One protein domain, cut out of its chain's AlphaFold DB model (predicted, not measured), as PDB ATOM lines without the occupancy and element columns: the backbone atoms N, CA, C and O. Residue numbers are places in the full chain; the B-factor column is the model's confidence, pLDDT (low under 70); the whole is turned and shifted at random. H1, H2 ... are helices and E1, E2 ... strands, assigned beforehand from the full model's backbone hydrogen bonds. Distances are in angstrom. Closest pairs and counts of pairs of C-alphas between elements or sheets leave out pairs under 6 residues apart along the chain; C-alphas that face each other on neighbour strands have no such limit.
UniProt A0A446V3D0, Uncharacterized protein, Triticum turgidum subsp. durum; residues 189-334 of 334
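Overview. This is residues 189 to 334 of the 334 residues of an uncharacterized protein of Triticum turgidum subsp. durum (UniProt A0A446V3D0). Two twisted four-stranded sheets lie partly face to face as a sandwich, E1 E2 E3 E4 against E5 E6 E7 E8, with the short helix H1 at the crossing from one to the other. After E8 a long arm without named elements runs out from this body, residues 307 to 312 stick out free, and the chain folds back to end in H2 near the second sheet. The printed part has 146 residues, with named elements in the order E1 E2 E3 E4 H1 E5 E6 E7 E8 H2; both sheets are antiparallel and follow chain order. The class is mostly strand, with under half of the residues in named elements. The whole is loose, with a radius of gyration of the C-alphas of 18.3 A and spans of 61 by 45 by 28 A.

Arrangement. The first sheet, strongly twisted, is a meander, each strand the antiparallel neighbour of the one before: E1, residues 197 to 202, E2, 208 to 214, E3, 217 to 225, and E4, 231 to 240. N 199 and O 211 of the hairpin E1 and E2 are 3.0 A apart, N 212 and O 219 of E2 and E3 2.8 A, and N 236 and O 220 of E3 and E4 2.7 A, each within hydrogen-bond range. The second meander is E5, residues 255 to 260, E6, 265 to 270, E7, 273 to 278, and E8, 284 to 286. Within range here are N 257 and O 267, 2.9 A, N 268 and O 275, 2.8 A, and N 276 and O 285, 2.9 A. The sheets form a sandwich, two sheets face to face, their facing parts 9.8 A centre to centre and their strands at 29 degrees. The closest C-alphas of E1 and E5 are those of Ala 199 and Val 256, 6.9 A. H1, residues 241 to 245, only grazes both sheets, and is only just on the first, with 5 pairs of C-alphas within 10 A. H2, residues 325 to 332, only grazes the second sheet with residues 329 to 332. Every O i to N i+4 pair is within hydrogen-bond range in H1, and 2 of 4 in H2.

Along the chain. E1 begins at C-alpha 197 (-42.517, -24.364, 36.153) and spans 16.4 A; E2 spans 20.2 A, E3 25.6 A and E4 27.5 A. H1 spans 5.6 A, E5 14.9 A, E6 15.9 A, E7 16.6 A and E8 6.9 A. H2 spans 10.7 A and ends at C-alpha 332 (-22.115, -19.870, 20.487).

Size, cuts and confidence. The C-alphas of Tyr 189 and Gly 310, the two farthest apart, are 61.8 A apart. The printed part has no cut. The link E8 to H2, 38 residues, is long. Mean pLDDT of the printed part is 73.2; residues 189 to 196 and 288 to 334 are under 70.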
ATOM      1  N   TYR A 189     -45.935 -25.058  49.610       45.56
ATOM      2  CA  TYR A 189     -47.063 -24.129  49.748       45.56
ATOM      3  C   TYR A 189     -47.607 -23.586  48.413       45.56
ATOM      4  O   TYR A 189     -48.642 -22.917  48.394       45.56
ATOM      5  N   TYR A 190     -46.926 -23.814  47.287       52.47
ATOM      6  CA  TYR A 190     -47.374 -23.306  45.991       52.47
ATOM      7  C   TYR A 190     -48.517 -24.167  45.445       52.47
ATOM      8  O   TYR A 190     -48.304 -25.240  44.889       52.47
ATOM      9  N   THR A 191     -49.733 -23.655  45.631       46.91
ATOM     10  CA  THR A 191     -51.027 -24.279  45.334       46.91
ATOM     11  C   THR A 191     -51.080 -25.078  44.017       46.91
ATOM     12  O   THR A 191     -50.458 -24.684  43.027       46.91
ATOM     13  N   PRO A 192     -51.918 -26.136  43.940       45.59
ATOM     14  CA  PRO A 192     -52.141 -26.941  42.726       45.59
ATOM     15  C   PRO A 192     -52.531 -26.136  41.474       45.59
ATOM     16  O   PRO A 192     -52.427 -26.631  40.355       45.59
ATOM     17  N   LEU A 193     -52.985 -24.895  41.664       41.81
ATOM     18  CA  LEU A 193     -53.416 -23.962  40.623       41.81
ATOM     19  C   LEU A 193     -52.286 -23.058  40.107       41.81
ATOM     20  O   LEU A 193     -52.502 -22.263  39.196       41.81
ATOM     21  N   SER A 194     -51.088 -23.141  40.687       46.09
ATOM     22  CA  SER A 194     -49.974 -22.285  40.310       46.09
ATOM     23  C   SER A 194     -49.260 -22.846  39.069       46.09
ATOM     24  O   SER A 194     -48.700 -23.945  39.144       46.09
ATOM     25  N   PRO A 195     -49.197 -22.107  37.940       52.78
ATOM     26  CA  PRO A 195     -48.518 -22.516  36.706       52.78
ATOM     27  C   PRO A 195     -46.987 -22.430  36.835       52.78
ATOM     28  O   PRO A 195     -46.285 -22.134  35.867       52.78
ATOM     29  N   VAL A 196     -46.463 -22.638  38.041       54.62
ATOM     30  CA  VAL A 196     -45.040 -22.583  38.338       54.62
ATOM     31  C   VAL A 196     -44.352 -23.764  37.683       54.62
ATOM     32  O   VAL A 196     -44.723 -24.931  37.847       54.62
ATOM     33  N   LYS A 197     -43.313 -23.427  36.930       75.94
ATOM     34  CA  LYS A 197     -42.517 -24.364  36.153       75.94
ATOM     35  C   LYS A 197     -41.181 -24.493  36.853       75.94
ATOM     36  O   LYS A 197     -40.605 -23.502  37.282       75.94
ATOM     37  N   PHE A 198     -40.690 -25.718  36.974       84.12
ATOM     38  CA  PHE A 198     -39.299 -25.933  37.351       84.12
ATOM     39  C   PHE A 198     -38.648 -26.872  36.356       84.12
ATOM     40  O   PHE A 198     -39.345 -27.651  35.701       84.12
ATOM     41  N   ALA A 199     -37.334 -26.810  36.250       88.88
ATOM     42  CA  ALA A 199     -36.540 -27.759  35.491       88.88
ATOM     43  C   ALA A 199     -35.399 -28.251  36.368       88.88
ATOM     44  O   ALA A 199     -34.749 -27.450  37.030       88.88
ATOM     45  N   VAL A 200     -35.168 -29.560  36.392       91.75
ATOM     46  CA  VAL A 200     -33.939 -30.088  36.989       91.75
ATOM     47  C   VAL A 200     -32.761 -29.633  36.128       91.75
ATOM     48  O   VAL A 200     -32.885 -29.576  34.906       91.75
ATOM     49  N   MET A 201     -31.644 -29.285  36.759       91.25
ATOM     50  CA  MET A 201     -30.436 -28.821  36.074       91.25
ATOM     51  C   MET A 201     -29.190 -29.096  36.925       91.25
ATOM     52  O   MET A 201     -29.288 -29.557  38.064       91.25
ATOM     53  N   ARG A 202     -28.009 -28.780  36.391       90.81
ATOM     54  CA  ARG A 202     -26.790 -28.715  37.202       90.81
ATOM     55  C   ARG A 202     -26.749 -27.361  37.912       90.81
ATOM     56  O   ARG A 202     -26.996 -26.326  37.299       90.81
ATOM     57  N   ALA A 203     -26.460 -27.373  39.205       88.25
ATOM     58  CA  ALA A 203     -26.112 -26.165  39.933       88.25
ATOM     59  C   ALA A 203     -24.729 -25.658  39.492       88.25
ATOM     60  O   ALA A 203     -23.959 -26.364  38.832       88.25
ATOM     61  N   GLU A 204     -24.393 -24.436  39.899       79.38
ATOM     62  CA  GLU A 204     -23.030 -23.919  39.767       79.38
ATOM     63  C   GLU A 204     -22.040 -24.869  40.456       79.38
ATOM     64  O   GLU A 204     -22.297 -25.375  41.547       79.38
ATOM     65  N   GLY A 205     -20.927 -25.174  39.784       77.56
ATOM     66  CA  GLY A 205     -19.974 -26.187  40.254       77.56
ATOM     67  C   GLY A 205     -20.348 -27.637  39.908       77.56
ATOM     68  O   GLY A 205     -19.647 -28.551  40.326       77.56
ATOM     69  N   GLY A 206     -21.415 -27.869  39.133       80.69
ATOM     70  CA  GLY A 206     -21.767 -29.191  38.592       80.69
ATOM     71  C   GLY A 206     -22.570 -30.090  39.537       80.69
ATOM     72  O   GLY A 206     -22.881 -31.230  39.184       80.69
ATOM     73  N   GLY A 207     -22.918 -29.580  40.721       86.56
ATOM     74  CA  GLY A 207     -23.771 -30.261  41.691       86.56
ATOM     75  C   GLY A 207     -25.240 -30.327  41.266       86.56
ATOM     76  O   GLY A 207     -25.637 -29.873  40.192       86.56
ATOM     77  N   MET A 208     -26.073 -30.889  42.137       89.50
ATOM     78  CA  MET A 208     -27.507 -31.008  41.893       89.50
ATOM     79  C   MET A 208     -28.219 -29.659  42.063       89.50
ATOM     80  O   MET A 208     -28.046 -28.991  43.083       89.50
ATOM     81  N   GLY A 209     -29.066 -29.286  41.100       91.88
ATOM     82  CA  GLY A 209     -29.833 -28.046  41.141       91.88
ATOM     83  C   GLY A 209     -31.180 -28.118  40.428       91.88
ATOM     84  O   GLY A 209     -31.524 -29.089  39.750       91.88
ATOM     85  N   PHE A 210     -31.966 -27.058  40.567       91.69
ATOM     86  CA  PHE A 210     -33.163 -26.861  39.754       91.69
ATOM     87  C   PHE A 210     -33.397 -25.381  39.466       91.69
ATOM     88  O   PHE A 210     -33.096 -24.515  40.287       91.69
ATOM     89  N   LEU A 211     -33.932 -25.095  38.284       90.81
ATOM     90  CA  LEU A 211     -34.404 -23.773  37.908       90.81
ATOM     91  C   LEU A 211     -35.851 -23.645  38.345       90.81
ATOM     92  O   LEU A 211     -36.686 -24.444  37.919       90.81
ATOM     93  N   PHE A 212     -36.160 -22.625  39.127       88.25
ATOM     94  CA  PHE A 212     -37.519 -22.247  39.470       88.25
ATOM     95  C   PHE A 212     -37.964 -21.065  38.609       88.25
ATOM     96  O   PHE A 212     -37.232 -20.088  38.479       88.25
ATOM     97  N   LEU A 213     -39.154 -21.151  38.007       87.44
ATOM     98  CA  LEU A 213     -39.752 -20.065  37.233       87.44
ATOM     99  C   LEU A 213     -41.038 -19.571  37.884       87.44
ATOM    100  O   LEU A 213     -42.026 -20.310  37.981       87.44
ATOM    101  N   PHE A 214     -41.044 -18.287  38.227       85.62
ATOM    102  CA  PHE A 214     -42.210 -17.572  38.722       85.62
ATOM    103  C   PHE A 214     -42.447 -16.316  37.882       85.62
ATOM    104  O   PHE A 214     -41.739 -15.317  37.999       85.62
ATOM    105  N   GLY A 215     -43.439 -16.380  36.989       87.62
ATOM    106  CA  GLY A 215     -43.651 -15.332  35.993       87.62
ATOM    107  C   GLY A 215     -42.404 -15.161  35.122       87.62
ATOM    108  O   GLY A 215     -41.998 -16.092  34.430       87.62
ATOM    109  N   PHE A 216     -41.792 -13.981  35.173       91.06
ATOM    110  CA  PHE A 216     -40.557 -13.676  34.449       91.06
ATOM    111  C   PHE A 216     -39.292 -13.858  35.295       91.06
ATOM    112  O   PHE A 216     -38.198 -13.711  34.765       91.06
ATOM    113  N   THR A 217     -39.408 -14.213  36.574       90.94
ATOM    114  CA  THR A 217     -38.247 -14.438  37.438       90.94
ATOM    115  C   THR A 217     -37.790 -15.884  37.345       90.94
ATOM    116  O   THR A 217     -38.581 -16.813  37.532       90.94
ATOM    117  N   ALA A 218     -36.503 -16.066  37.069       91.88
ATOM    118  CA  ALA A 218     -35.836 -17.352  37.072       91.88
ATOM    119  C   ALA A 218     -34.845 -17.415  38.235       91.88
ATOM    120  O   ALA A 218     -33.935 -16.595  38.307       91.88
ATOM    121  N   GLU A 219     -35.018 -18.382  39.131       91.06
ATOM    122  CA  GLU A 219     -34.163 -18.574  40.303       91.06
ATOM    123  C   GLU A 219     -33.427 -19.905  40.207       91.06
ATOM    124  O   GLU A 219     -34.040 -20.955  39.990       91.06
ATOM    125  N   LEU A 220     -32.108 -19.865  40.366       91.62
ATOM    126  CA  LEU A 220     -31.272 -21.053  40.408       91.62
ATOM    127  C   LEU A 220     -31.198 -21.556  41.843       91.62
ATOM    128  O   LEU A 220     -30.766 -20.821  42.721       91.62
ATOM    129  N   TRP A 221     -31.575 -22.804  42.077       91.75
ATOM    130  CA  TRP A 221     -31.453 -23.450  43.379       91.75
ATOM    131  C   TRP A 221     -30.396 -24.544  43.331       91.75
ATOM    132  O   TRP A 221     -30.266 -25.257  42.331       91.75
ATOM    133  N   SER A 222     -29.660 -24.689  44.428       91.81
ATOM    134  CA  SER A 222     -28.581 -25.668  44.576       91.81
ATOM    135  C   SER A 222     -28.774 -26.511  45.829       91.81
ATOM    136  O   SER A 222     -29.320 -26.031  46.822       91.81
ATOM    137  N   LEU A 223     -28.372 -27.781  45.769       91.00
ATOM    138  CA  LEU A 223     -28.399 -28.684  46.914       91.00
ATOM    139  C   LEU A 223     -27.014 -28.718  47.572       91.00
ATOM    140  O   LEU A 223     -26.091 -29.309  47.011       91.00
ATOM    141  N   ASN A 224     -26.894 -28.152  48.773       89.50
ATOM    142  CA  ASN A 224     -25.627 -28.018  49.497       89.50
ATOM    143  C   ASN A 224     -25.711 -28.646  50.897       89.50
ATOM    144  O   ASN A 224     -26.792 -28.688  51.486       89.50
ATOM    145  N   PRO A 225     -24.600 -29.156  51.453       89.88
ATOM    146  CA  PRO A 225     -24.572 -29.612  52.836       89.88
ATOM    147  C   PRO A 225     -24.635 -28.420  53.799       89.88
ATOM    148  O   PRO A 225     -23.891 -27.451  53.654       89.88
ATOM    149  N   ASN A 226     -25.483 -28.514  54.821       89.19
ATOM    150  CA  ASN A 226     -25.454 -27.599  55.955       89.19
ATOM    151  C   ASN A 226     -24.231 -27.883  56.862       89.19
ATOM    152  O   ASN A 226     -23.421 -28.772  56.589       89.19
ATOM    153  N   ARG A 227     -24.106 -27.158  57.984       90.12
ATOM    154  CA  ARG A 227     -23.002 -27.340  58.952       90.12
ATOM    155  C   ARG A 227     -22.904 -28.758  59.530       90.12
ATOM    156  O   ARG A 227     -21.811 -29.177  59.891       90.12
ATOM    157  N   ASP A 228     -24.018 -29.483  59.564       91.94
ATOM    158  CA  ASP A 228     -24.119 -30.855  60.068       91.94
ATOM    159  C   ASP A 228     -23.966 -31.906  58.948       91.94
ATOM    160  O   ASP A 228     -24.140 -33.102  59.178       91.94
ATOM    161  N   GLY A 229     -23.672 -31.479  57.714       87.88
ATOM    162  CA  GLY A 229     -23.537 -32.351  56.544       87.88
ATOM    163  C   GLY A 229     -24.863 -32.788  55.910       87.88
ATOM    164  O   GLY A 229     -24.867 -33.588  54.975       87.88
ATOM    165  N   VAL A 230     -26.000 -32.270  56.382       87.38
ATOM    166  CA  VAL A 230     -27.324 -32.562  55.820       87.38
ATOM    167  C   VAL A 230     -27.528 -31.746  54.550       87.38
ATOM    168  O   VAL A 230     -27.452 -30.521  54.564       87.38
ATOM    169  N   MET A 231     -27.831 -32.429  53.449       87.50
ATOM    170  CA  MET A 231     -28.085 -31.793  52.157       87.50
ATOM    171  C   MET A 231     -29.412 -31.020  52.175       87.50
ATOM    172  O   MET A 231     -30.481 -31.638  52.222       87.50
ATOM    173  N   ILE A 232     -29.334 -29.695  52.083       89.44
ATOM    174  CA  ILE A 232     -30.454 -28.753  52.061       89.44
ATOM    175  C   ILE A 232     -30.468 -27.958  50.756       89.44
ATOM    176  O   ILE A 232     -29.449 -27.785  50.089       89.44
ATOM    177  N   TRP A 233     -31.651 -27.497  50.370       90.56
ATOM    178  CA  TRP A 233     -31.803 -26.621  49.217       90.56
ATOM    179  C   TRP A 233     -31.531 -25.177  49.608       90.56
ATOM    180  O   TRP A 233     -32.137 -24.664  50.549       90.56
ATOM    181  N   GLU A 234     -30.683 -24.516  48.835       89.81
ATOM    182  CA  GLU A 234     -30.329 -23.119  49.031       89.81
ATOM    183  C   GLU A 234     -30.624 -22.320  47.755       89.81
ATOM    184  O   GLU A 234     -30.270 -22.769  46.651       89.81
ATOM    185  N   PRO A 235     -31.281 -21.150  47.881       89.31
ATOM    186  CA  PRO A 235     -31.486 -20.256  46.756       89.31
ATOM    187  C   PRO A 235     -30.141 -19.662  46.333       89.31
ATOM    188  O   PRO A 235     -29.378 -19.148  47.149       89.31
ATOM    189  N   GLY A 236     -29.855 -19.746  45.043       87.50
ATOM    190  CA  GLY A 236     -28.700 -19.140  44.399       87.50
ATOM    191  C   GLY A 236     -29.072 -17.835  43.697       87.50
ATOM    192  O   GLY A 236     -29.871 -17.034  44.184       87.50
ATOM    193  N   ARG A 237     -28.466 -17.601  42.530       90.19
ATOM    194  CA  ARG A 237     -28.711 -16.391  41.732       90.19
ATOM    195  C   ARG A 237     -30.098 -16.411  41.094       90.19
ATOM    196  O   ARG A 237     -30.574 -17.454  40.647       90.19
ATOM    197  N   SER A 238     -30.698 -15.233  40.970       91.56
ATOM    198  CA  SER A 238     -31.936 -15.019  40.227       91.56
ATOM    199  C   SER A 238     -31.752 -14.006  39.100       91.56
ATOM    200  O   SER A 238     -30.827 -13.189  39.117       91.56
ATOM    201  N   ILE A 239     -32.623 -14.075  38.094       93.31
ATOM    202  CA  ILE A 239     -32.664 -13.115  36.993       93.31
ATOM    203  C   ILE A 239     -34.098 -12.843  36.535       93.31
ATOM    204  O   ILE A 239     -34.944 -13.736  36.505       93.31
ATOM    205  N   GLU A 240     -34.353 -11.609  36.122       94.81
ATOM    206  CA  GLU A 240     -35.595 -11.204  35.463       94.81
ATOM    207  C   GLU A 240     -35.462 -11.423  33.948       94.81
ATOM    208  O   GLU A 240     -34.730 -10.717  33.245       94.81
ATOM    209  N   LEU A 241     -36.148 -12.444  33.435       94.38
ATOM    210  CA  LEU A 241     -36.082 -12.872  32.039       94.38
ATOM    211  C   LEU A 241     -36.674 -11.843  31.072       94.38
ATOM    212  O   LEU A 241     -36.223 -11.768  29.932       94.38
ATOM    213  N   ASP A 242     -37.657 -11.045  31.489       94.06
ATOM    214  CA  ASP A 242     -38.187  -9.944  30.680       94.06
ATOM    215  C   ASP A 242     -37.131  -8.866  30.439       94.06
ATOM    216  O   ASP A 242     -36.975  -8.411  29.305       94.06
ATOM    217  N   LYS A 243     -36.345  -8.520  31.462       94.69
ATOM    218  CA  LYS A 243     -35.242  -7.561  31.328       94.69
ATOM    219  C   LYS A 243     -34.083  -8.153  30.535       94.69
ATOM    220  O   LYS A 243     -33.573  -7.493  29.629       94.69
ATOM    221  N   LEU A 244     -33.704  -9.400  30.827       95.00
ATOM    222  CA  LEU A 244     -32.617 -10.086  30.129       95.00
ATOM    223  C   LEU A 244     -32.912 -10.233  28.630       95.00
ATOM    224  O   LEU A 244     -32.109  -9.831  27.792       95.00
ATOM    225  N   LEU A 245     -34.072 -10.801  28.296       93.44
ATOM    226  CA  LEU A 245     -34.445 -11.170  26.928       93.44
ATOM    227  C   LEU A 245     -35.228 -10.061  26.202       93.44
ATOM    228  O   LEU A 245     -35.626 -10.248  25.051       93.44
ATOM    229  N   ARG A 246     -35.432  -8.905  26.855       92.44
ATOM    230  CA  ARG A 246     -36.197  -7.745  26.357       92.44
ATOM    231  C   ARG A 246     -37.626  -8.120  25.948       92.44
ATOM    232  O   ARG A 246     -38.088  -7.777  24.859       92.44
ATOM    233  N   LEU A 247     -38.313  -8.866  26.812       91.81
ATOM    234  CA  LEU A 247     -39.689  -9.314  26.592       91.81
ATOM    235  C   LEU A 247     -40.688  -8.279  27.108       91.81
ATOM    236  O   LEU A 247     -40.382  -7.452  27.960       91.81
ATOM    237  N   ASN A 248     -41.917  -8.353  26.600       90.56
ATOM    238  CA  ASN A 248     -43.019  -7.566  27.132       90.56
ATOM    239  C   ASN A 248     -43.633  -8.301  28.339       90.56
ATOM    240  O   ASN A 248     -44.237  -9.355  28.126       90.56
ATOM    241  N   PRO A 249     -43.562  -7.755  29.567       88.88
ATOM    242  CA  PRO A 249     -44.085  -8.415  30.766       88.88
ATOM    243  C   PRO A 249     -45.618  -8.542  30.777       88.88
ATOM    244  O   PRO A 249     -46.173  -9.252  31.607       88.88
ATOM    245  N   LYS A 250     -46.324  -7.881  29.847       88.81
ATOM    246  CA  LYS A 250     -47.775  -8.040  29.643       88.81
ATOM    247  C   LYS A 250     -48.143  -9.283  28.816       88.81
ATOM    248  O   LYS A 250     -49.323  -9.498  28.547       88.81
ATOM    249  N   LYS A 251     -47.158 -10.033  28.314       88.25
ATOM    250  CA  LYS A 251     -47.346 -11.276  27.550       88.25
ATOM    251  C   LYS A 251     -47.107 -12.496  28.438       88.25
ATOM    252  O   LYS A 251     -46.701 -12.356  29.588       88.25
ATOM    253  N   ASP A 252     -47.346 -13.683  27.885       86.75
ATOM    254  CA  ASP A 252     -47.127 -14.932  28.609       86.75
ATOM    255  C   ASP A 252     -45.664 -15.083  29.052       86.75
ATOM    256  O   ASP A 252     -44.746 -14.781  28.272       86.75
ATOM    257  N   PRO A 253     -45.434 -15.573  30.283       87.88
ATOM    258  CA  PRO A 253     -44.095 -15.780  30.798       87.88
ATOM    259  C   PRO A 253     -43.342 -16.884  30.034       87.88
ATOM    260  O   PRO A 253     -43.966 -17.810  29.492       87.88
ATOM    261  N   PRO A 254     -41.996 -16.836  30.019       89.31
ATOM    262  CA  PRO A 254     -41.169 -17.857  29.392       89.31
ATOM    263  C   PRO A 254     -41.397 -19.255  29.971       89.31
ATOM    264  O   PRO A 254     -41.737 -19.430  31.141       89.31
ATOM    265  N   GLN A 255     -41.156 -20.277  29.151       87.00
ATOM    266  CA  GLN A 255     -41.263 -21.678  29.557       87.00
ATOM    267  C   GLN A 255     -39.976 -22.428  29.244       87.00
ATOM    268  O   GLN A 255     -39.457 -22.299  28.138       87.00
ATOM    269  N   VAL A 256     -39.486 -23.252  30.174       87.12
ATOM    270  CA  VAL A 256     -38.389 -24.177  29.859       87.12
ATOM    271  C   VAL A 256     -38.902 -25.268  28.931       87.12
ATOM    272  O   VAL A 256     -39.818 -26.006  29.294       87.12
ATOM    273  N   ILE A 257     -38.274 -25.392  27.767       84.88
ATOM    274  CA  ILE A 257     -38.582 -26.432  26.774       84.88
ATOM    275  C   ILE A 257     -37.435 -27.424  26.562       84.88
ATOM    276  O   ILE A 257     -37.624 -28.419  25.872       84.88
ATOM    277  N   GLY A 258     -36.266 -27.166  27.154       85.31
ATOM    278  CA  GLY A 258     -35.101 -28.044  27.077       85.31
ATOM    279  C   GLY A 258     -33.939 -27.541  27.933       85.31
ATOM    280  O   GLY A 258     -33.844 -26.350  28.232       85.31
ATOM    281  N   TYR A 259     -33.055 -28.459  28.314       87.62
ATOM    282  CA  TYR A 259     -31.818 -28.182  29.040       87.62
ATOM    283  C   TYR A 259     -30.691 -29.027  28.443       87.62
ATOM    284  O   TYR A 259     -30.841 -30.239  28.287       87.62
ATOM    285  N   ALA A 260     -29.612 -28.363  28.043       86.69
ATOM    286  CA  ALA A 260     -28.407 -28.972  27.505       86.69
ATOM    287  C   ALA A 260     -27.381 -29.055  28.634       86.69
ATOM    288  O   ALA A 260     -26.779 -28.048  29.021       86.69
ATOM    289  N   GLU A 261     -27.280 -30.242  29.229       86.38
ATOM    290  CA  GLU A 261     -26.590 -30.434  30.501       86.38
ATOM    291  C   GLU A 261     -25.070 -30.285  30.408       86.38
ATOM    292  O   GLU A 261     -24.455 -29.899  31.405       86.38
ATOM    293  N   GLU A 262     -24.459 -30.517  29.242       81.44
ATOM    294  CA  GLU A 262     -22.999 -30.429  29.098       81.44
ATOM    295  C   GLU A 262     -22.500 -28.993  28.989       81.44
ATOM    296  O   GLU A 262     -21.394 -28.688  29.432       81.44
ATOM    297  N   ASN A 263     -23.320 -28.091  28.447       80.31
ATOM    298  CA  ASN A 263     -22.979 -26.673  28.323       80.31
ATOM    299  C   ASN A 263     -23.745 -25.771  29.296       80.31
ATOM    300  O   ASN A 263     -23.636 -24.549  29.202       80.31
ATOM    301  N   ASN A 264     -24.528 -26.352  30.207       87.38
ATOM    302  CA  ASN A 264     -25.341 -25.623  31.178       87.38
ATOM    303  C   ASN A 264     -26.240 -24.550  30.514       87.38
ATOM    304  O   ASN A 264     -26.335 -23.398  30.957       87.38
ATOM    305  N   VAL A 265     -26.867 -24.922  29.388       88.69
ATOM    306  CA  VAL A 265     -27.725 -24.038  28.579       88.69
ATOM    307  C   VAL A 265     -29.186 -24.441  28.717       88.69
ATOM    308  O   VAL A 265     -29.558 -25.588  28.479       88.69
ATOM    309  N   VAL A 266     -30.042 -23.471  29.023       89.81
ATOM    310  CA  VAL A 266     -31.499 -23.640  29.054       89.81
ATOM    311  C   VAL A 266     -32.128 -23.038  27.805       89.81
ATOM    312  O   VAL A 266     -31.722 -21.979  27.326       89.81
ATOM    313  N   PHE A 267     -33.153 -23.713  27.293       88.62
ATOM    314  CA  PHE A 267     -33.985 -23.237  26.199       88.62
ATOM    315  C   PHE A 267     -35.305 -22.721  26.759       88.62
ATOM    316  O   PHE A 267     -36.079 -23.478  27.351       88.62
ATOM    317  N   PHE A 268     -35.566 -21.437  26.535       89.56
ATOM    318  CA  PHE A 268     -36.820 -20.789  26.889       89.56
ATOM    319  C   PHE A 268     -37.671 -20.568  25.652       89.56
ATOM    320  O   PHE A 268     -37.277 -19.834  24.746       89.56
ATOM    321  N   TRP A 269     -38.864 -21.149  25.631       87.81
ATOM    322  CA  TRP A 269     -39.912 -20.719  24.720       87.81
ATOM    323  C   TRP A 269     -40.538 -19.419  25.221       87.81
ATOM    324  O   TRP A 269     -40.789 -19.259  26.417       87.81
ATOM    325  N   THR A 270     -40.806 -18.504  24.294       88.12
ATOM    326  CA  THR A 270     -41.519 -17.246  24.533       88.12
ATOM    327  C   THR A 270     -42.439 -16.954  23.350       88.12
ATOM    328  O   THR A 270     -42.246 -17.489  22.256       88.12
ATOM    329  N   VAL A 271     -43.362 -16.005  23.516       85.00
ATOM    330  CA  VAL A 271     -44.253 -15.548  22.434       85.00
ATOM    331  C   VAL A 271     -43.519 -14.957  21.221       85.00
ATOM    332  O   VAL A 271     -44.101 -14.854  20.147       85.00
ATOM    333  N   VAL A 272     -42.254 -14.548  21.372       85.75
ATOM    334  CA  VAL A 272     -41.445 -13.985  20.276       85.75
ATOM    335  C   VAL A 272     -40.438 -14.983  19.697       85.75
ATOM    336  O   VAL A 272     -39.677 -14.611  18.800       85.75
ATOM    337  N   GLY A 273     -40.406 -16.220  20.200       85.94
ATOM    338  CA  GLY A 273     -39.515 -17.292  19.757       85.94
ATOM    339  C   GLY A 273     -38.740 -17.957  20.896       85.94
ATOM    340  O   GLY A 273     -38.950 -17.660  22.074       85.94
ATOM    341  N   VAL A 274     -37.829 -18.860  20.535       87.00
ATOM    342  CA  VAL A 274     -37.005 -19.606  21.497       87.00
ATOM    343  C   VAL A 274     -35.665 -18.914  21.732       87.00
ATOM    344  O   VAL A 274     -34.991 -18.486  20.790       87.00
ATOM    345  N   PHE A 275     -35.261 -18.843  22.996       89.56
ATOM    346  CA  PHE A 275     -33.973 -18.321  23.435       89.56
ATOM    347  C   PHE A 275     -33.138 -19.426  24.064       89.56
ATOM    348  O   PHE A 275     -33.620 -20.159  24.922       89.56
ATOM    349  N   MET A 276     -31.874 -19.503  23.670       90.00
ATOM    350  CA  MET A 276     -30.853 -20.237  24.410       90.00
ATOM    351  C   MET A 276     -30.244 -19.295  25.441       90.00
ATOM    352  O   MET A 276     -29.876 -18.178  25.074       90.00
ATOM    353  N   VAL A 277     -30.107 -19.732  26.688       91.19
ATOM    354  CA  VAL A 277     -29.524 -18.947  27.784       91.19
ATOM    355  C   VAL A 277     -28.498 -19.797  28.518       91.19
ATOM    356  O   VAL A 277     -28.823 -20.876  29.006       91.19
ATOM    357  N   HIS A 278     -27.262 -19.313  28.606       91.12
ATOM    358  CA  HIS A 278     -26.211 -19.932  29.408       91.12
ATOM    359  C   HIS A 278     -26.382 -19.539  30.875       91.12
ATOM    360  O   HIS A 278     -26.263 -18.358  31.202       91.12
ATOM    361  N   LEU A 279     -26.642 -20.503  31.761       88.44
ATOM    362  CA  LEU A 279     -27.056 -20.210  33.138       88.44
ATOM    363  C   LEU A 279     -25.977 -19.505  33.967       88.44
ATOM    364  O   LEU A 279     -26.290 -18.654  34.791       88.44
ATOM    365  N   GLU A 280     -24.694 -19.783  33.721       86.50
ATOM    366  CA  GLU A 280     -23.633 -19.185  34.542       86.50
ATOM    367  C   GLU A 280     -23.351 -17.720  34.194       86.50
ATOM    368  O   GLU A 280     -23.018 -16.915  35.067       86.50
ATOM    369  N   SER A 281     -23.462 -17.380  32.909       88.31
ATOM    370  CA  SER A 281     -23.047 -16.081  32.362       88.31
ATOM    371  C   SER A 281     -24.225 -15.201  31.967       88.31
ATOM    372  O   SER A 281     -24.021 -14.045  31.603       88.31
ATOM    373  N   TRP A 282     -25.437 -15.765  31.983       90.50
ATOM    374  CA  TRP A 282     -26.676 -15.165  31.497       90.50
ATOM    375  C   TRP A 282     -26.591 -14.629  30.064       90.50
ATOM    376  O   TRP A 282     -27.426 -13.840  29.630       90.50
ATOM    377  N   ARG A 283     -25.601 -15.076  29.283       92.00
ATOM    378  CA  ARG A 283     -25.547 -14.778  27.853       92.00
ATOM    379  C   ARG A 283     -26.653 -15.539  27.150       92.00
ATOM    380  O   ARG A 283     -26.906 -16.704  27.458       92.00
ATOM    381  N   PHE A 284     -27.286 -14.887  26.184       91.88
ATOM    382  CA  PHE A 284     -28.397 -15.473  25.458       91.88
ATOM    383  C   PHE A 284     -28.265 -15.289  23.953       91.88
ATOM    384  O   PHE A 284     -27.598 -14.377  23.467       91.88
ATOM    385  N   LYS A 285     -28.944 -16.162  23.212       89.81
ATOM    386  CA  LYS A 285     -29.077 -16.089  21.757       89.81
ATOM    387  C   LYS A 285     -30.481 -16.510  21.354       89.81
ATOM    388  O   LYS A 285     -30.971 -17.555  21.780       89.81
ATOM    389  N   LYS A 286     -31.129 -15.701  20.517       88.88
ATOM    390  CA  LYS A 286     -32.437 -16.024  19.938       88.88
ATOM    391  C   LYS A 286     -32.268 -16.976  18.751       88.88
ATOM    392  O   LYS A 286     -31.412 -16.747  17.897       88.88
ATOM    393  N   LEU A 287     -33.096 -18.014  18.674       82.50
ATOM    394  CA  LEU A 287     -33.124 -18.940  17.543       82.50
ATOM    395  C   LEU A 287     -34.021 -18.399  16.418       82.50
ATOM    396  O   LEU A 287     -35.119 -17.904  16.655       82.50
ATOM    397  N   SER A 288     -33.526 -18.468  15.180       64.00
ATOM    398  CA  SER A 288     -34.136 -17.846  13.993       64.00
ATOM    399  C   SER A 288     -35.289 -18.637  13.367       64.00
ATOM    400  O   SER A 288     -36.032 -18.085  12.561       64.00
ATOM    401  N   LYS A 289     -35.418 -19.930  13.678       62.88
ATOM    402  CA  LYS A 289     -36.476 -20.820  13.181       62.88
ATOM    403  C   LYS A 289     -36.816 -21.810  14.280       62.88
ATOM    404  O   LYS A 289     -35.948 -22.578  14.665       62.88
ATOM    405  N   THR A 290     -38.045 -21.764  14.775       59.72
ATOM    406  CA  THR A 290     -38.545 -22.721  15.762       59.72
ATOM    407  C   THR A 290     -40.013 -22.990  15.502       59.72
ATOM    408  O   THR A 290     -40.809 -22.053  15.446       59.72
ATOM    409  N   SER A 291     -40.360 -24.266  15.356       57.78
ATOM    410  CA  SER A 291     -41.738 -24.741  15.475       57.78
ATOM    411  C   SER A 291     -42.229 -24.443  16.898       57.78
ATOM    412  O   SER A 291     -41.527 -24.754  17.867       57.78
ATOM    413  N   LEU A 292     -43.391 -23.794  17.020       51.81
ATOM    414  CA  LEU A 292     -43.955 -23.367  18.308       51.81
ATOM    415  C   LEU A 292     -44.542 -24.533  19.125       51.81
ATOM    416  O   LEU A 292     -44.706 -24.369  20.329       51.81
ATOM    417  N   ASP A 293     -44.763 -25.698  18.502       53.38
ATOM    418  CA  ASP A 293     -45.432 -26.867  19.103       53.38
ATOM    419  C   ASP A 293     -44.491 -28.067  19.340       53.38
ATOM    420  O   ASP A 293     -44.938 -29.187  19.598       53.38
ATOM    421  N   SER A 294     -43.173 -27.874  19.233       58.66
ATOM    422  CA  SER A 294     -42.191 -28.962  19.351       58.66
ATOM    423  C   SER A 294     -41.449 -28.937  20.688       58.66
ATOM    424  O   SER A 294     -40.982 -27.893  21.141       58.66
ATOM    425  N   TRP A 295     -41.290 -30.113  21.302       61.78
ATOM    426  CA  TRP A 295     -40.338 -30.317  22.394       61.78
ATOM    427  C   TRP A 295     -38.926 -30.405  21.825       61.78
ATOM    428  O   TRP A 295     -38.684 -31.141  20.867       61.78
ATOM    429  N   TYR A 296     -37.995 -29.664  22.418       66.31
ATOM    430  CA  TYR A 296     -36.602 -29.661  21.994       66.31
ATOM    431  C   TYR A 296     -35.812 -30.557  22.933       66.31
ATOM    432  O   TYR A 296     -35.750 -30.318  24.137       66.31
ATOM    433  N   HIS A 297     -35.180 -31.580  22.370       69.38
ATOM    434  CA  HIS A 297     -34.185 -32.366  23.078       69.38
ATOM    435  C   HIS A 297     -32.805 -31.906  22.619       69.38
ATOM    436  O   HIS A 297     -32.442 -32.165  21.468       69.38
ATOM    437  N   PRO A 298     -32.045 -31.194  23.465       68.75
ATOM    438  CA  PRO A 298     -30.702 -30.790  23.097       68.75
ATOM    439  C   PRO A 298     -29.839 -32.019  22.816       68.75
ATOM    440  O   PRO A 298     -29.851 -32.990  23.570       68.75
ATOM    441  N   PHE A 299     -29.111 -31.968  21.705       69.94
ATOM    442  CA  PHE A 299     -28.191 -33.013  21.282       69.94
ATOM    443  C   PHE A 299     -26.786 -32.427  21.214       69.94
ATOM    444  O   PHE A 299     -26.511 -31.539  20.403       69.94
ATOM    445  N   GLU A 300     -25.904 -32.919  22.077       67.94
ATOM    446  CA  GLU A 300     -24.537 -32.430  22.217       67.94
ATOM    447  C   GLU A 300     -23.562 -33.528  21.779       67.94
ATOM    448  O   GLU A 300     -23.566 -34.635  22.320       67.94
ATOM    449  N   ILE A 301     -22.738 -33.235  20.764       66.25
ATOM    450  CA  ILE A 301     -21.739 -34.170  20.237       66.25
ATOM    451  C   ILE A 301     -20.446 -33.472  19.811       66.25
ATOM    452  O   ILE A 301     -20.464 -32.421  19.172       66.25
ATOM    453  N   ALA A 302     -19.307 -34.075  20.161       55.91
ATOM    454  CA  ALA A 302     -18.011 -33.729  19.595       55.91
ATOM    455  C   ALA A 302     -17.740 -34.655  18.411       55.91
ATOM    456  O   ALA A 302     -17.678 -35.873  18.579       55.91
ATOM    457  N   TYR A 303     -17.527 -34.092  17.227       52.34
ATOM    458  CA  TYR A 303     -17.046 -34.862  16.090       52.34
ATOM    459  C   TYR A 303     -15.868 -34.158  15.438       52.34
ATOM    460  O   TYR A 303     -15.766 -32.929  15.445       52.34
ATOM    461  N   THR A 304     -14.971 -34.956  14.870       46.25
ATOM    462  CA  THR A 304     -13.902 -34.437  14.025       46.25
ATOM    463  C   THR A 304     -14.305 -34.742  12.592       46.25
ATOM    464  O   THR A 304     -14.521 -35.914  12.282       46.25
ATOM    465  N   PRO A 305     -14.472 -33.735  11.719       43.38
ATOM    466  CA  PRO A 305     -14.662 -33.996  10.301       43.38
ATOM    467  C   PRO A 305     -13.451 -34.787   9.801       43.38
ATOM    468  O   PRO A 305     -12.313 -34.371  10.030       43.38
ATOM    469  N   GLY A 306     -13.685 -35.932   9.160       40.97
ATOM    470  CA  GLY A 306     -12.617 -36.662   8.487       40.97
ATOM    471  C   GLY A 306     -11.986 -35.759   7.427       40.97
ATOM    472  O   GLY A 306     -12.686 -35.227   6.565       40.97
ATOM    473  N   ILE A 307     -10.673 -35.546   7.508       38.69
ATOM    474  CA  ILE A 307      -9.912 -34.963   6.403       38.69
ATOM    475  C   ILE A 307      -9.775 -36.078   5.366       38.69
ATOM    476  O   ILE A 307      -8.966 -36.980   5.546       38.69
ATOM    477  N   GLY A 308     -10.578 -36.030   4.305       33.44
ATOM    478  CA  GLY A 308     -10.401 -36.894   3.139       33.44
ATOM    479  C   GLY A 308     -11.717 -37.387   2.554       33.44
ATOM    480  O   GLY A 308     -12.489 -38.062   3.225       33.44
ATOM    481  N   GLY A 309     -11.961 -37.059   1.284       35.31
ATOM    482  CA  GLY A 309     -12.985 -37.723   0.487       35.31
ATOM    483  C   GLY A 309     -12.645 -39.206   0.364       35.31
ATOM    484  O   GLY A 309     -11.663 -39.571  -0.270       35.31
ATOM    485  N   GLY A 310     -13.441 -40.046   1.009       32.50
ATOM    486  CA  GLY A 310     -13.295 -41.494   1.017       32.50
ATOM    487  C   GLY A 310     -14.261 -42.074   2.039       32.50
ATOM    488  O   GLY A 310     -14.491 -41.465   3.076       32.50
ATOM    489  N   HIS A 311     -14.878 -43.203   1.708       34.94
ATOM    490  CA  HIS A 311     -15.994 -43.853   2.403       34.94
ATOM    491  C   HIS A 311     -15.656 -44.431   3.799       34.94
ATOM    492  O   HIS A 311     -16.164 -45.488   4.155       34.94
ATOM    493  N   ASP A 312     -14.853 -43.743   4.612       35.34
ATOM    494  CA  ASP A 312     -14.530 -44.172   5.973       35.34
ATOM    495  C   ASP A 312     -15.214 -43.284   7.016       35.34
ATOM    496  O   ASP A 312     -15.088 -42.057   7.035       35.34
ATOM    497  N   GLY A 313     -15.998 -43.949   7.865       41.00
ATOM    498  CA  GLY A 313     -16.913 -43.359   8.833       41.00
ATOM    499  C   GLY A 313     -16.270 -42.361   9.795       41.00
ATOM    500  O   GLY A 313     -15.097 -42.446  10.165       41.00
ATOM    501  N   ALA A 314     -17.088 -41.402  10.230       38.16
ATOM    502  CA  ALA A 314     -16.716 -40.394  11.207       38.16
ATOM    503  C   ALA A 314     -16.241 -41.052  12.516       38.16
ATOM    504  O   ALA A 314     -17.027 -41.653  13.242       38.16
ATOM    505  N   LYS A 315     -14.951 -40.910  12.846       37.31
ATOM    506  CA  LYS A 315     -14.417 -41.326  14.148       37.31
ATOM    507  C   LYS A 315     -14.731 -40.265  15.203       37.31
ATOM    508  O   LYS A 315     -14.251 -39.130  15.132       37.31
ATOM    509  N   VAL A 316     -15.529 -40.647  16.197       44.31
ATOM    510  CA  VAL A 316     -15.740 -39.867  17.423       44.31
ATOM    511  C   VAL A 316     -14.403 -39.800  18.159       44.31
ATOM    512  O   VAL A 316     -13.835 -40.824  18.527       44.31
ATOM    513  N   VAL A 317     -13.855 -38.596  18.340       41.47
ATOM    514  CA  VAL A 317     -12.588 -38.425  19.063       41.47
ATOM    515  C   VAL A 317     -12.890 -38.412  20.555       41.47
ATOM    516  O   VAL A 317     -13.318 -37.403  21.110       41.47
ATOM    517  N   SER A 318     -12.668 -39.565  21.182       42.78
ATOM    518  CA  SER A 318     -12.941 -39.857  22.592       42.78
ATOM    519  C   SER A 318     -11.995 -39.163  23.578       42.78
ATOM    520  O   SER A 318     -12.306 -39.079  24.759       42.78
ATOM    521  N   HIS A 319     -10.848 -38.635  23.132       33.47
ATOM    522  CA  HIS A 319      -9.767 -38.295  24.067       33.47
ATOM    523  C   HIS A 319      -9.664 -36.812  24.480       33.47
ATOM    524  O   HIS A 319      -8.848 -36.469  25.326       33.47
ATOM    525  N   TRP A 320     -10.495 -35.918  23.923       35.62
ATOM    526  CA  TRP A 320     -10.397 -34.458  24.150       35.62
ATOM    527  C   TRP A 320     -11.760 -33.760  24.306       35.62
ATOM    528  O   TRP A 320     -11.933 -32.600  23.916       35.62
ATOM    529  N   TRP A 321     -12.744 -34.465  24.867       38.56
ATOM    530  CA  TRP A 321     -14.135 -34.013  24.997       38.56
ATOM    531  C   TRP A 321     -14.337 -32.725  25.810       38.56
ATOM    532  O   TRP A 321     -15.278 -32.001  25.534       38.56
ATOM    533  N   MET A 322     -13.460 -32.361  26.751       32.97
ATOM    534  CA  MET A 322     -13.666 -31.165  27.586       32.97
ATOM    535  C   MET A 322     -12.946 -29.930  27.023       32.97
ATOM    536  O   MET A 322     -13.504 -28.836  26.959       32.97
ATOM    537  N   THR A 323     -11.702 -30.086  26.559       32.62
ATOM    538  CA  THR A 323     -10.816 -28.950  26.251       32.62
ATOM    539  C   THR A 323     -11.178 -28.235  24.947       32.62
ATOM    540  O   THR A 323     -11.022 -27.018  24.842       32.62
ATOM    541  N   ARG A 324     -11.687 -28.961  23.939       38.12
ATOM    542  CA  ARG A 324     -12.140 -28.352  22.672       38.12
ATOM    543  C   ARG A 324     -13.496 -27.656  22.828       38.12
ATOM    544  O   ARG A 324     -13.720 -26.634  22.185       38.12
ATOM    545  N   TRP A 325     -14.359 -28.160  23.710       38.16
ATOM    546  CA  TRP A 325     -15.727 -27.677  23.920       38.16
ATOM    547  C   TRP A 325     -15.822 -26.332  24.640       38.16
ATOM    548  O   TRP A 325     -16.590 -25.473  24.208       38.16
ATOM    549  N   ALA A 326     -14.966 -26.071  25.633       36.16
ATOM    550  CA  ALA A 326     -14.915 -24.775  26.324       36.16
ATOM    551  C   ALA A 326     -14.612 -23.579  25.388       36.16
ATOM    552  O   ALA A 326     -14.913 -22.425  25.701       36.16
ATOM    553  N   ARG A 327     -14.012 -23.834  24.214       39.25
ATOM    554  CA  ARG A 327     -13.761 -22.814  23.182       39.25
ATOM    555  C   ARG A 327     -14.997 -22.573  22.294       39.25
ATOM    556  O   ARG A 327     -15.179 -21.449  21.828       39.25
ATOM    557  N   TYR A 328     -15.867 -23.574  22.118       42.84
ATOM    558  CA  TYR A 328     -17.109 -23.480  21.333       42.84
ATOM    559  C   TYR A 328     -18.243 -22.767  22.076       42.84
ATOM    560  O   TYR A 328     -18.970 -21.993  21.457       42.84
ATOM    561  N   THR A 329     -18.373 -22.943  23.393       41.22
ATOM    562  CA  THR A 329     -19.384 -22.223  24.194       41.22
ATOM    563  C   THR A 329     -19.215 -20.712  24.112       41.22
ATOM    564  O   THR A 329     -20.200 -19.994  23.962       41.22
ATOM    565  N   LYS A 330     -17.977 -20.200  24.092       47.50
ATOM    566  CA  LYS A 330     -17.731 -18.766  23.867       47.50
ATOM    567  C   LYS A 330     -18.197 -18.299  22.481       47.50
ATOM    568  O   LYS A 330     -18.770 -17.216  22.400       47.50
ATOM    569  N   GLN A 331     -18.003 -19.110  21.436       50.91
ATOM    570  CA  GLN A 331     -18.424 -18.811  20.055       50.91
ATOM    571  C   GLN A 331     -19.942 -18.891  19.840       50.91
ATOM    572  O   GLN A 331     -20.483 -18.175  19.007       50.91
ATOM    573  N   LEU A 332     -20.655 -19.733  20.596       49.72
ATOM    574  CA  LEU A 332     -22.115 -19.870  20.487       49.72
ATOM    575  C   LEU A 332     -22.879 -18.601  20.897       49.72
ATOM    576  O   LEU A 332     -23.992 -18.388  20.408       49.72
ATOM    577  N   PHE A 333     -22.277 -17.779  21.763       52.91
ATOM    578  CA  PHE A 333     -22.852 -16.556  22.332       52.91
ATOM    579  C   PHE A 333     -22.042 -15.280  22.018       52.91
ATOM    580  O   PHE A 333     -22.241 -14.273  22.701       52.91
ATOM    581  N   SER A 334     -21.099 -15.324  21.067       48.34
ATOM    582  CA  SER A 334     -20.475 -14.109  20.497       48.34
ATOM    583  C   SER A 334     -21.229 -13.642  19.260       48.34
ATOM    584  O   SER A 334     -21.190 -12.421  19.016       48.34
TER     585      SER A 334